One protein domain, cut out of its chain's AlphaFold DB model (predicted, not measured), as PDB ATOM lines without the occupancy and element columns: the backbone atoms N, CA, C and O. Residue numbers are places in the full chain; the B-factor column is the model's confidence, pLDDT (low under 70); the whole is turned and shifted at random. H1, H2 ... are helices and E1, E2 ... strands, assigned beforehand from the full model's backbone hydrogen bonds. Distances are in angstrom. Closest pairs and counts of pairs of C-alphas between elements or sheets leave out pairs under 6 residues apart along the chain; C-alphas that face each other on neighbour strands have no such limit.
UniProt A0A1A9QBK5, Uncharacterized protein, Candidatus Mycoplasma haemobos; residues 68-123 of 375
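AT A GLANCE: This is residues 68 to 123 of the 375 residues of an uncharacterized protein of Candidatus Mycoplasma haemobos (UniProt A0A1A9QBK5). Two helices, H1 and H2, face each other at a steep angle, with the short strand E1 spanning one side of the pair and the small helix H3 near the end of H1. A long loop, residues 89 to 102, leads from the end of H1 back to the start of H2. The printed part has 56 residues, with one named strand and three named helices in the order E1, H1, H2, H3; helices hold 26 of the 29 residues in named elements, which is mostly helix, and E1 pairs with no named strand. The whole is compact, radius of gyration of the C-alphas 10.6 A, spanning 28 by 23 by 19 A.

HOW THE PARTS SIT: Start at H1, residues 77 to 88. H2, residues 103 to 112, is close but not clearly touching: the closest C-alphas, Phe 87 and Leu 110, are 7.7 A apart, at a steep tilt of 45 degrees, the same way. H3, residues 114 to 117, is also close to H1 but not clearly touching, closest at the C-alphas of Gln 88 and Leu 117, 7.5 A; it meets H2 only through their link. Look next at E1, residues 72 to 74: its closest C-alpha pair with H2 is Val 72 and Leu 106, 6.5 A, and with H1 Leu 74 and Ile 80, 7.0 A. E1 and H3 are apart. Every O i to N i+4 pair is within hydrogen-bond range in H1 and H2; H3 is too short for one, and its one O i to N i+3 pair is within range.

IN THESE COORDINATES: Find C-alpha 77 at (-42.091, -7.014, 106.236); from there H1 runs 16.5 A to C-alpha 88. H2 runs 14.1 A from C-alpha 103 at (-41.486, 6.036, 115.243), E1 6.6 A, and H3 5.5 A to C-alpha 117 at (-47.524, 7.486, 99.165).

THE WHOLE: The C-alphas farthest apart, Gly 98 and Asn 119, are 28.0 A apart. The printed part has no cut; the link H1 to H2 is long, the other two tight. Confidence is under 70 at residue 101 and residues 115 to 123.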
ATOM      1  N   LYS A  68     -35.077  14.413 100.012       74.81
ATOM      2  CA  LYS A  68     -35.178  15.505 101.003       74.81
ATOM      3  C   LYS A  68     -35.224  15.051 102.462       74.81
ATOM      4  O   LYS A  68     -35.067  15.884 103.349       74.81
ATOM      5  N   ASN A  69     -35.487  13.770 102.690       73.38
ATOM      6  CA  ASN A  69     -35.800  13.208 103.996       73.38
ATOM      7  C   ASN A  69     -34.885  12.020 104.269       73.38
ATOM      8  O   ASN A  69     -34.656  11.212 103.364       73.38
ATOM      9  N   ASP A  70     -34.451  11.897 105.519       77.56
ATOM     10  CA  ASP A  70     -33.674  10.763 106.012       77.56
ATOM     11  C   ASP A  70     -34.430   9.441 105.804       77.56
ATOM     12  O   ASP A  70     -35.664   9.392 105.848       77.56
ATOM     13  N   SER A  71     -33.694   8.367 105.519       79.56
ATOM     14  CA  SER A  71     -34.274   7.077 105.158       79.56
ATOM     15  C   SER A  71     -34.528   6.192 106.379       79.56
ATOM     16  O   SER A  71     -33.623   5.874 107.149       79.56
ATOM     17  N   VAL A  72     -35.772   5.735 106.537       81.19
ATOM     18  CA  VAL A  72     -36.182   4.896 107.670       81.19
ATOM     19  C   VAL A  72     -35.971   3.426 107.315       81.19
ATOM     20  O   VAL A  72     -36.545   2.921 106.350       81.19
ATOM     21  N   THR A  73     -35.148   2.723 108.092       81.50
ATOM     22  CA  THR A  73     -34.908   1.278 107.919       81.50
ATOM     23  C   THR A  73     -35.860   0.472 108.797       81.50
ATOM     24  O   THR A  73     -36.038   0.791 109.970       81.50
ATOM     25  N   LEU A  74     -36.457  -0.580 108.235       80.62
ATOM     26  CA  LEU A  74     -37.404  -1.471 108.903       80.62
ATOM     27  C   LEU A  74     -36.966  -2.935 108.698       80.62
ATOM     28  O   LEU A  74     -36.469  -3.305 107.633       80.62
ATOM     29  N   GLU A  75     -37.096  -3.753 109.747       77.44
ATOM     30  CA  GLU A  75     -36.521  -5.114 109.809       77.44
ATOM     31  C   GLU A  75     -37.549  -6.248 109.653       77.44
ATOM     32  O   GLU A  75     -37.167  -7.415 109.647       77.44
ATOM     33  N   ASP A  76     -38.836  -5.916 109.541       79.62
ATOM     34  CA  ASP A  76     -39.948  -6.864 109.415       79.62
ATOM     35  C   ASP A  76     -40.929  -6.378 108.338       79.62
ATOM     36  O   ASP A  76     -41.444  -5.257 108.394       79.62
ATOM     37  N   ASP A  77     -41.183  -7.244 107.361       76.75
ATOM     38  CA  ASP A  77     -42.091  -7.014 106.236       76.75
ATOM     39  C   ASP A  77     -43.542  -6.820 106.681       76.75
ATOM     40  O   ASP A  77     -44.246  -5.956 106.155       76.75
ATOM     41  N   SER A  78     -43.963  -7.570 107.701       80.19
ATOM     42  CA  SER A  78     -45.309  -7.506 108.282       80.19
ATOM     43  C   SER A  78     -45.594  -6.104 108.819       80.19
ATOM     44  O   SER A  78     -46.660  -5.530 108.595       80.19
ATOM     45  N   LEU A  79     -44.593  -5.527 109.490       80.81
ATOM     46  CA  LEU A  79     -44.616  -4.165 110.005       80.81
ATOM     47  C   LEU A  79     -44.644  -3.120 108.887       80.81
ATOM     48  O   LEU A  79     -45.353  -2.127 109.016       80.81
ATOM     49  N   ILE A  80     -43.922  -3.330 107.782       80.19
ATOM     50  CA  ILE A  80     -43.933  -2.408 106.635       80.19
ATOM     51  C   ILE A  80     -45.329  -2.343 106.005       80.19
ATOM     52  O   ILE A  80     -45.827  -1.245 105.744       80.19
ATOM     53  N   GLU A  81     -45.994  -3.485 105.814       80.81
ATOM     54  CA  GLU A  81     -47.380  -3.511 105.336       80.81
ATOM     55  C   GLU A  81     -48.352  -2.868 106.338       80.81
ATOM     56  O   GLU A  81     -49.206  -2.077 105.933       80.81
ATOM     57  N   GLU A  82     -48.204  -3.139 107.641       82.75
ATOM     58  CA  GLU A  82     -49.026  -2.533 108.700       82.75
ATOM     59  C   GLU A  82     -48.888  -0.996 108.712       82.75
ATOM     60  O   GLU A  82     -49.897  -0.286 108.729       82.75
ATOM     61  N   ILE A  83     -47.658  -0.476 108.603       83.75
ATOM     62  CA  ILE A  83     -47.339   0.959 108.509       83.75
ATOM     63  C   ILE A  83     -47.983   1.591 107.271       83.75
ATOM     64  O   ILE A  83     -48.689   2.597 107.388       83.75
ATOM     65  N   LEU A  84     -47.746   1.022 106.084       80.50
ATOM     66  CA  LEU A  84     -48.235   1.583 104.820       80.50
ATOM     67  C   LEU A  84     -49.766   1.588 104.765       80.50
ATOM     68  O   LEU A  84     -50.361   2.582 104.351       80.50
ATOM     69  N   LYS A  85     -50.404   0.516 105.242       83.44
ATOM     70  CA  LYS A  85     -51.863   0.378 105.287       83.44
ATOM     71  C   LYS A  85     -52.509   1.357 106.268       83.44
ATOM     72  O   LYS A  85     -53.445   2.060 105.887       83.44
ATOM     73  N   LYS A  86     -51.987   1.462 107.498       82.75
ATOM     74  CA  LYS A  86     -52.456   2.455 108.482       82.75
ATOM     75  C   LYS A  86     -52.321   3.873 107.935       82.75
ATOM     76  O   LYS A  86     -53.267   4.655 107.997       82.75
ATOM     77  N   PHE A  87     -51.187   4.177 107.307       79.69
ATOM     78  CA  PHE A  87     -50.952   5.485 106.708       79.69
ATOM     79  C   PHE A  87     -51.901   5.805 105.540       79.69
ATOM     80  O   PHE A  87     -52.458   6.903 105.502       79.69
ATOM     81  N   GLN A  88     -52.144   4.860 104.623       80.75
ATOM     82  CA  GLN A  88     -53.120   5.020 103.533       80.75
ATOM     83  C   GLN A  88     -54.540   5.281 104.065       80.75
ATOM     84  O   GLN A  88     -55.239   6.157 103.556       80.75
ATOM     85  N   ASN A  89     -54.933   4.599 105.146       80.62
ATOM     86  CA  ASN A  89     -56.214   4.815 105.824       80.62
ATOM     87  C   ASN A  89     -56.286   6.138 106.621       80.62
ATOM     88  O   ASN A  89     -57.366   6.509 107.078       80.62
ATOM     89  N   ASN A  90     -55.170   6.866 106.783       74.88
ATOM     90  CA  ASN A  90     -54.996   7.960 107.752       74.88
ATOM     91  C   ASN A  90     -55.316   7.544 109.210       74.88
ATOM     92  O   ASN A  90     -55.756   8.366 110.014       74.88
ATOM     93  N   GLU A  91     -55.070   6.277 109.555       77.69
ATOM     94  CA  GLU A  91     -55.041   5.800 110.943       77.69
ATOM     95  C   GLU A  91     -53.782   6.306 111.663       77.69
ATOM     96  O   GLU A  91     -52.742   6.544 111.042       77.69
ATOM     97  N   ASP A  92     -53.857   6.442 112.990       77.25
ATOM     98  CA  ASP A  92     -52.686   6.780 113.801       77.25
ATOM     99  C   ASP A  92     -51.756   5.563 113.971       77.25
ATOM    100  O   ASP A  92     -52.181   4.406 114.028       77.25
ATOM    101  N   LEU A  93     -50.460   5.845 114.066       80.56
ATOM    102  CA  LEU A  93     -49.375   4.874 114.172       80.56
ATOM    103  C   LEU A  93     -49.008   4.561 115.634       80.56
ATOM    104  O   LEU A  93     -48.112   3.759 115.864       80.56
ATOM    105  N   VAL A  94     -49.691   5.151 116.626       76.25
ATOM    106  CA  VAL A  94     -49.471   4.897 118.072       76.25
ATOM    107  C   VAL A  94     -49.535   3.402 118.442       76.25
ATOM    108  O   VAL A  94     -48.813   2.960 119.327       76.25
ATOM    109  N   GLU A  95     -50.304   2.576 117.728       76.75
ATOM    110  CA  GLU A  95     -50.344   1.113 117.945       76.75
ATOM    111  C   GLU A  95     -49.047   0.373 117.533       76.75
ATOM    112  O   GLU A  95     -48.894  -0.822 117.795       76.75
ATOM    113  N   LEU A  96     -48.104   1.070 116.890       77.25
ATOM    114  CA  LEU A  96     -46.783   0.569 116.487       77.25
ATOM    115  C   LEU A  96     -45.647   1.124 117.364       77.25
ATOM    116  O   LEU A  96     -44.472   0.820 117.140       77.25
ATOM    117  N   GLU A  97     -45.984   1.950 118.352       72.06
ATOM    118  CA  GLU A  97     -45.049   2.588 119.275       72.06
ATOM    119  C   GLU A  97     -44.400   1.507 120.159       72.06
ATOM    120  O   GLU A  97     -45.076   0.780 120.882       72.06
ATOM    121  N   GLY A  98     -43.082   1.323 120.021       72.25
ATOM    122  CA  GLY A  98     -42.344   0.201 120.619       72.25
ATOM    123  C   GLY A  98     -42.179  -1.038 119.722       72.25
ATOM    124  O   GLY A  98     -41.301  -1.849 120.004       72.25
ATOM    125  N   LYS A  99     -42.929  -1.167 118.613       75.25
ATOM    126  CA  LYS A  99     -42.590  -2.099 117.515       75.25
ATOM    127  C   LYS A  99     -41.560  -1.479 116.558       75.25
ATOM    128  O   LYS A  99     -40.645  -2.154 116.097       75.25
ATOM    129  N   VAL A 100     -41.722  -0.190 116.245       76.44
ATOM    130  CA  VAL A 100     -40.826   0.575 115.361       76.44
ATOM    131  C   VAL A 100     -39.768   1.299 116.206       76.44
ATOM    132  O   VAL A 100     -40.152   2.076 117.082       76.44
ATOM    133  N   PRO A 101     -38.456   1.115 115.949       67.62
ATOM    134  CA  PRO A 101     -37.398   1.666 116.804       67.62
ATOM    135  C   PRO A 101     -37.251   3.195 116.732       67.62
ATOM    136  O   PRO A 101     -36.692   3.774 117.655       67.62
ATOM    137  N   ASN A 102     -37.752   3.850 115.676       74.56
ATOM    138  CA  ASN A 102     -37.731   5.312 115.540       74.56
ATOM    139  C   ASN A 102     -39.054   5.845 114.951       74.56
ATOM    140  O   ASN A 102     -39.148   6.281 113.802       74.56
ATOM    141  N   ILE A 103     -40.132   5.739 115.733       79.50
ATOM    142  CA  ILE A 103     -41.486   6.036 115.243       79.50
ATOM    143  C   ILE A 103     -41.755   7.530 115.006       79.50
ATOM    144  O   ILE A 103     -42.576   7.861 114.155       79.50
ATOM    145  N   GLU A 104     -41.062   8.443 115.694       80.06
ATOM    146  CA  GLU A 104     -41.205   9.889 115.457       80.06
ATOM    147  C   GLU A 104     -40.642  10.297 114.089       80.06
ATOM    148  O   GLU A 104     -41.304  11.014 113.336       80.06
ATOM    149  N   GLU A 105     -39.469   9.770 113.721       78.31
ATOM    150  CA  GLU A 105     -38.884   9.941 112.386       78.31
ATOM    151  C   GLU A 105     -39.796   9.359 111.305       78.31
ATOM    152  O   GLU A 105     -40.041  10.020 110.298       78.31
ATOM    153  N   LEU A 106     -40.374   8.175 111.538       81.62
ATOM    154  CA  LEU A 106     -41.346   7.572 110.627       81.62
ATOM    155  C   LEU A 106     -42.617   8.431 110.485       81.62
ATOM    156  O   LEU A 106     -43.032   8.720 109.363       81.62
ATOM    157  N   LYS A 107     -43.214   8.888 111.596       80.81
ATOM    158  CA  LYS A 107     -44.390   9.782 111.610       80.81
ATOM    159  C   LYS A 107     -44.100  11.074 110.830       80.81
ATOM    160  O   LYS A 107     -44.904  11.465 109.980       80.81
ATOM    161  N   LYS A 108     -42.931  11.692 111.044       80.88
ATOM    162  CA  LYS A 108     -42.463  12.876 110.305       80.88
ATOM    163  C   LYS A 108     -42.287  12.578 108.813       80.88
ATOM    164  O   LYS A 108     -42.937  13.226 107.993       80.88
ATOM    165  N   PHE A 109     -41.475  11.575 108.466       80.38
ATOM    166  CA  PHE A 109     -41.185  11.148 107.094       80.38
ATOM    167  C   PHE A 109     -42.468  10.911 106.296       80.38
ATOM    168  O   PHE A 109     -42.630  11.437 105.194       80.38
ATOM    169  N   LEU A 110     -43.405  10.160 106.877       79.88
ATOM    170  CA  LEU A 110     -44.691   9.866 106.266       79.88
ATOM    171  C   LEU A 110     -45.530  11.142 106.099       79.88
ATOM    172  O   LEU A 110     -46.047  11.385 105.010       79.88
ATOM    173  N   SER A 111     -45.613  12.008 107.119       78.94
ATOM    174  CA  SER A 111     -46.355  13.275 107.021       78.94
ATOM    175  C   SER A 111     -45.857  14.191 105.892       78.94
ATOM    176  O   SER A 111     -46.670  14.798 105.196       78.94
ATOM    177  N   GLU A 112     -44.543  14.220 105.655       78.56
ATOM    178  CA  GLU A 112     -43.878  15.040 104.633       78.56
ATOM    179  C   GLU A 112     -43.936  14.420 103.218       78.56
ATOM    180  O   GLU A 112     -43.667  15.107 102.234       78.56
ATOM    181  N   ASN A 113     -44.320  13.142 103.092       72.19
ATOM    182  CA  ASN A 113     -44.413  12.408 101.820       72.19
ATOM    183  C   ASN A 113     -45.846  11.908 101.505       72.19
ATOM    184  O   ASN A 113     -46.012  11.033 100.649       72.19
ATOM    185  N   LYS A 114     -46.887  12.479 102.141       71.81
ATOM    186  CA  LYS A 114     -48.313  12.120 101.940       71.81
ATOM    187  C   LYS A 114     -48.715  11.980 100.469       71.81
ATOM    188  O   LYS A 114     -49.229  10.934 100.077       71.81
ATOM    189  N   ASP A 115     -48.416  12.985  99.650       66.62
ATOM    190  CA  ASP A 115     -48.814  13.012  98.233       66.62
ATOM    191  C   ASP A 115     -48.111  11.933  97.386       66.62
ATOM    192  O   ASP A 115     -48.650  11.470  96.378       66.62
ATOM    193  N   ALA A 116     -46.914  11.502  97.802       64.75
ATOM    194  CA  ALA A 116     -46.150  10.461  97.122       64.75
ATOM    195  C   ALA A 116     -46.665   9.054  97.463       64.75
ATOM    196  O   ALA A 116     -46.789   8.220  96.567       64.75
ATOM    197  N   LEU A 117     -47.007   8.793  98.731       63.28
ATOM    198  CA  LEU A 117     -47.524   7.486  99.165       63.28
ATOM    199  C   LEU A 117     -48.988   7.248  98.776       63.28
ATOM    200  O   LEU A 117     -49.360   6.106  98.521       63.28
ATOM    201  N   ALA A 118     -49.802   8.302  98.647       61.69
ATOM    202  CA  ALA A 118     -51.168   8.200  98.119       61.69
ATOM    203  C   ALA A 118     -51.224   7.700  96.657       61.69
ATOM    204  O   ALA A 118     -52.273   7.255  96.199       61.69
ATOM    205  N   ASN A 119     -50.096   7.762  95.939       58.59
ATOM    206  CA  ASN A 119     -49.930   7.289  94.563       58.59
ATOM    207  C   ASN A 119     -48.926   6.120  94.457       58.59
ATOM    208  O   ASN A 119     -48.475   5.795  93.356       58.59
ATOM    209  N   ALA A 120     -48.532   5.506  95.578       60.34
ATOM    210  CA  ALA A 120     -47.649   4.346  95.560       60.34
ATOM    211  C   ALA A 120     -48.404   3.100  95.047       60.34
ATOM    212  O   ALA A 120     -49.540   2.872  95.470       60.34
ATOM    213  N   PRO A 121     -47.798   2.277  94.166       56.75
ATOM    214  CA  PRO A 121     -48.353   0.967  93.830       56.75
ATOM    215  C   PRO A 121     -48.392   0.075  95.077       56.75
ATOM    216  O   PRO A 121     -47.625   0.282  96.022       56.75
ATOM    217  N   SER A 122     -49.269  -0.928  95.087       56.78
ATOM    218  CA  SER A 122     -49.302  -1.880  96.198       56.78
ATOM    219  C   SER A 122     -48.036  -2.750  96.198       56.78
ATOM    220  O   SER A 122     -47.474  -3.041  95.138       56.78
ATOM    221  N   LEU A 123     -47.577  -3.198  97.372       55.59
ATOM    222  CA  LEU A 123     -46.420  -4.105  97.457       55.59
ATOM    223  C   LEU A 123     -46.655  -5.406  96.660       55.59
ATOM    224  O   LEU A 123     -45.741  -5.898  96.000       55.59
TER     225      LEU A 123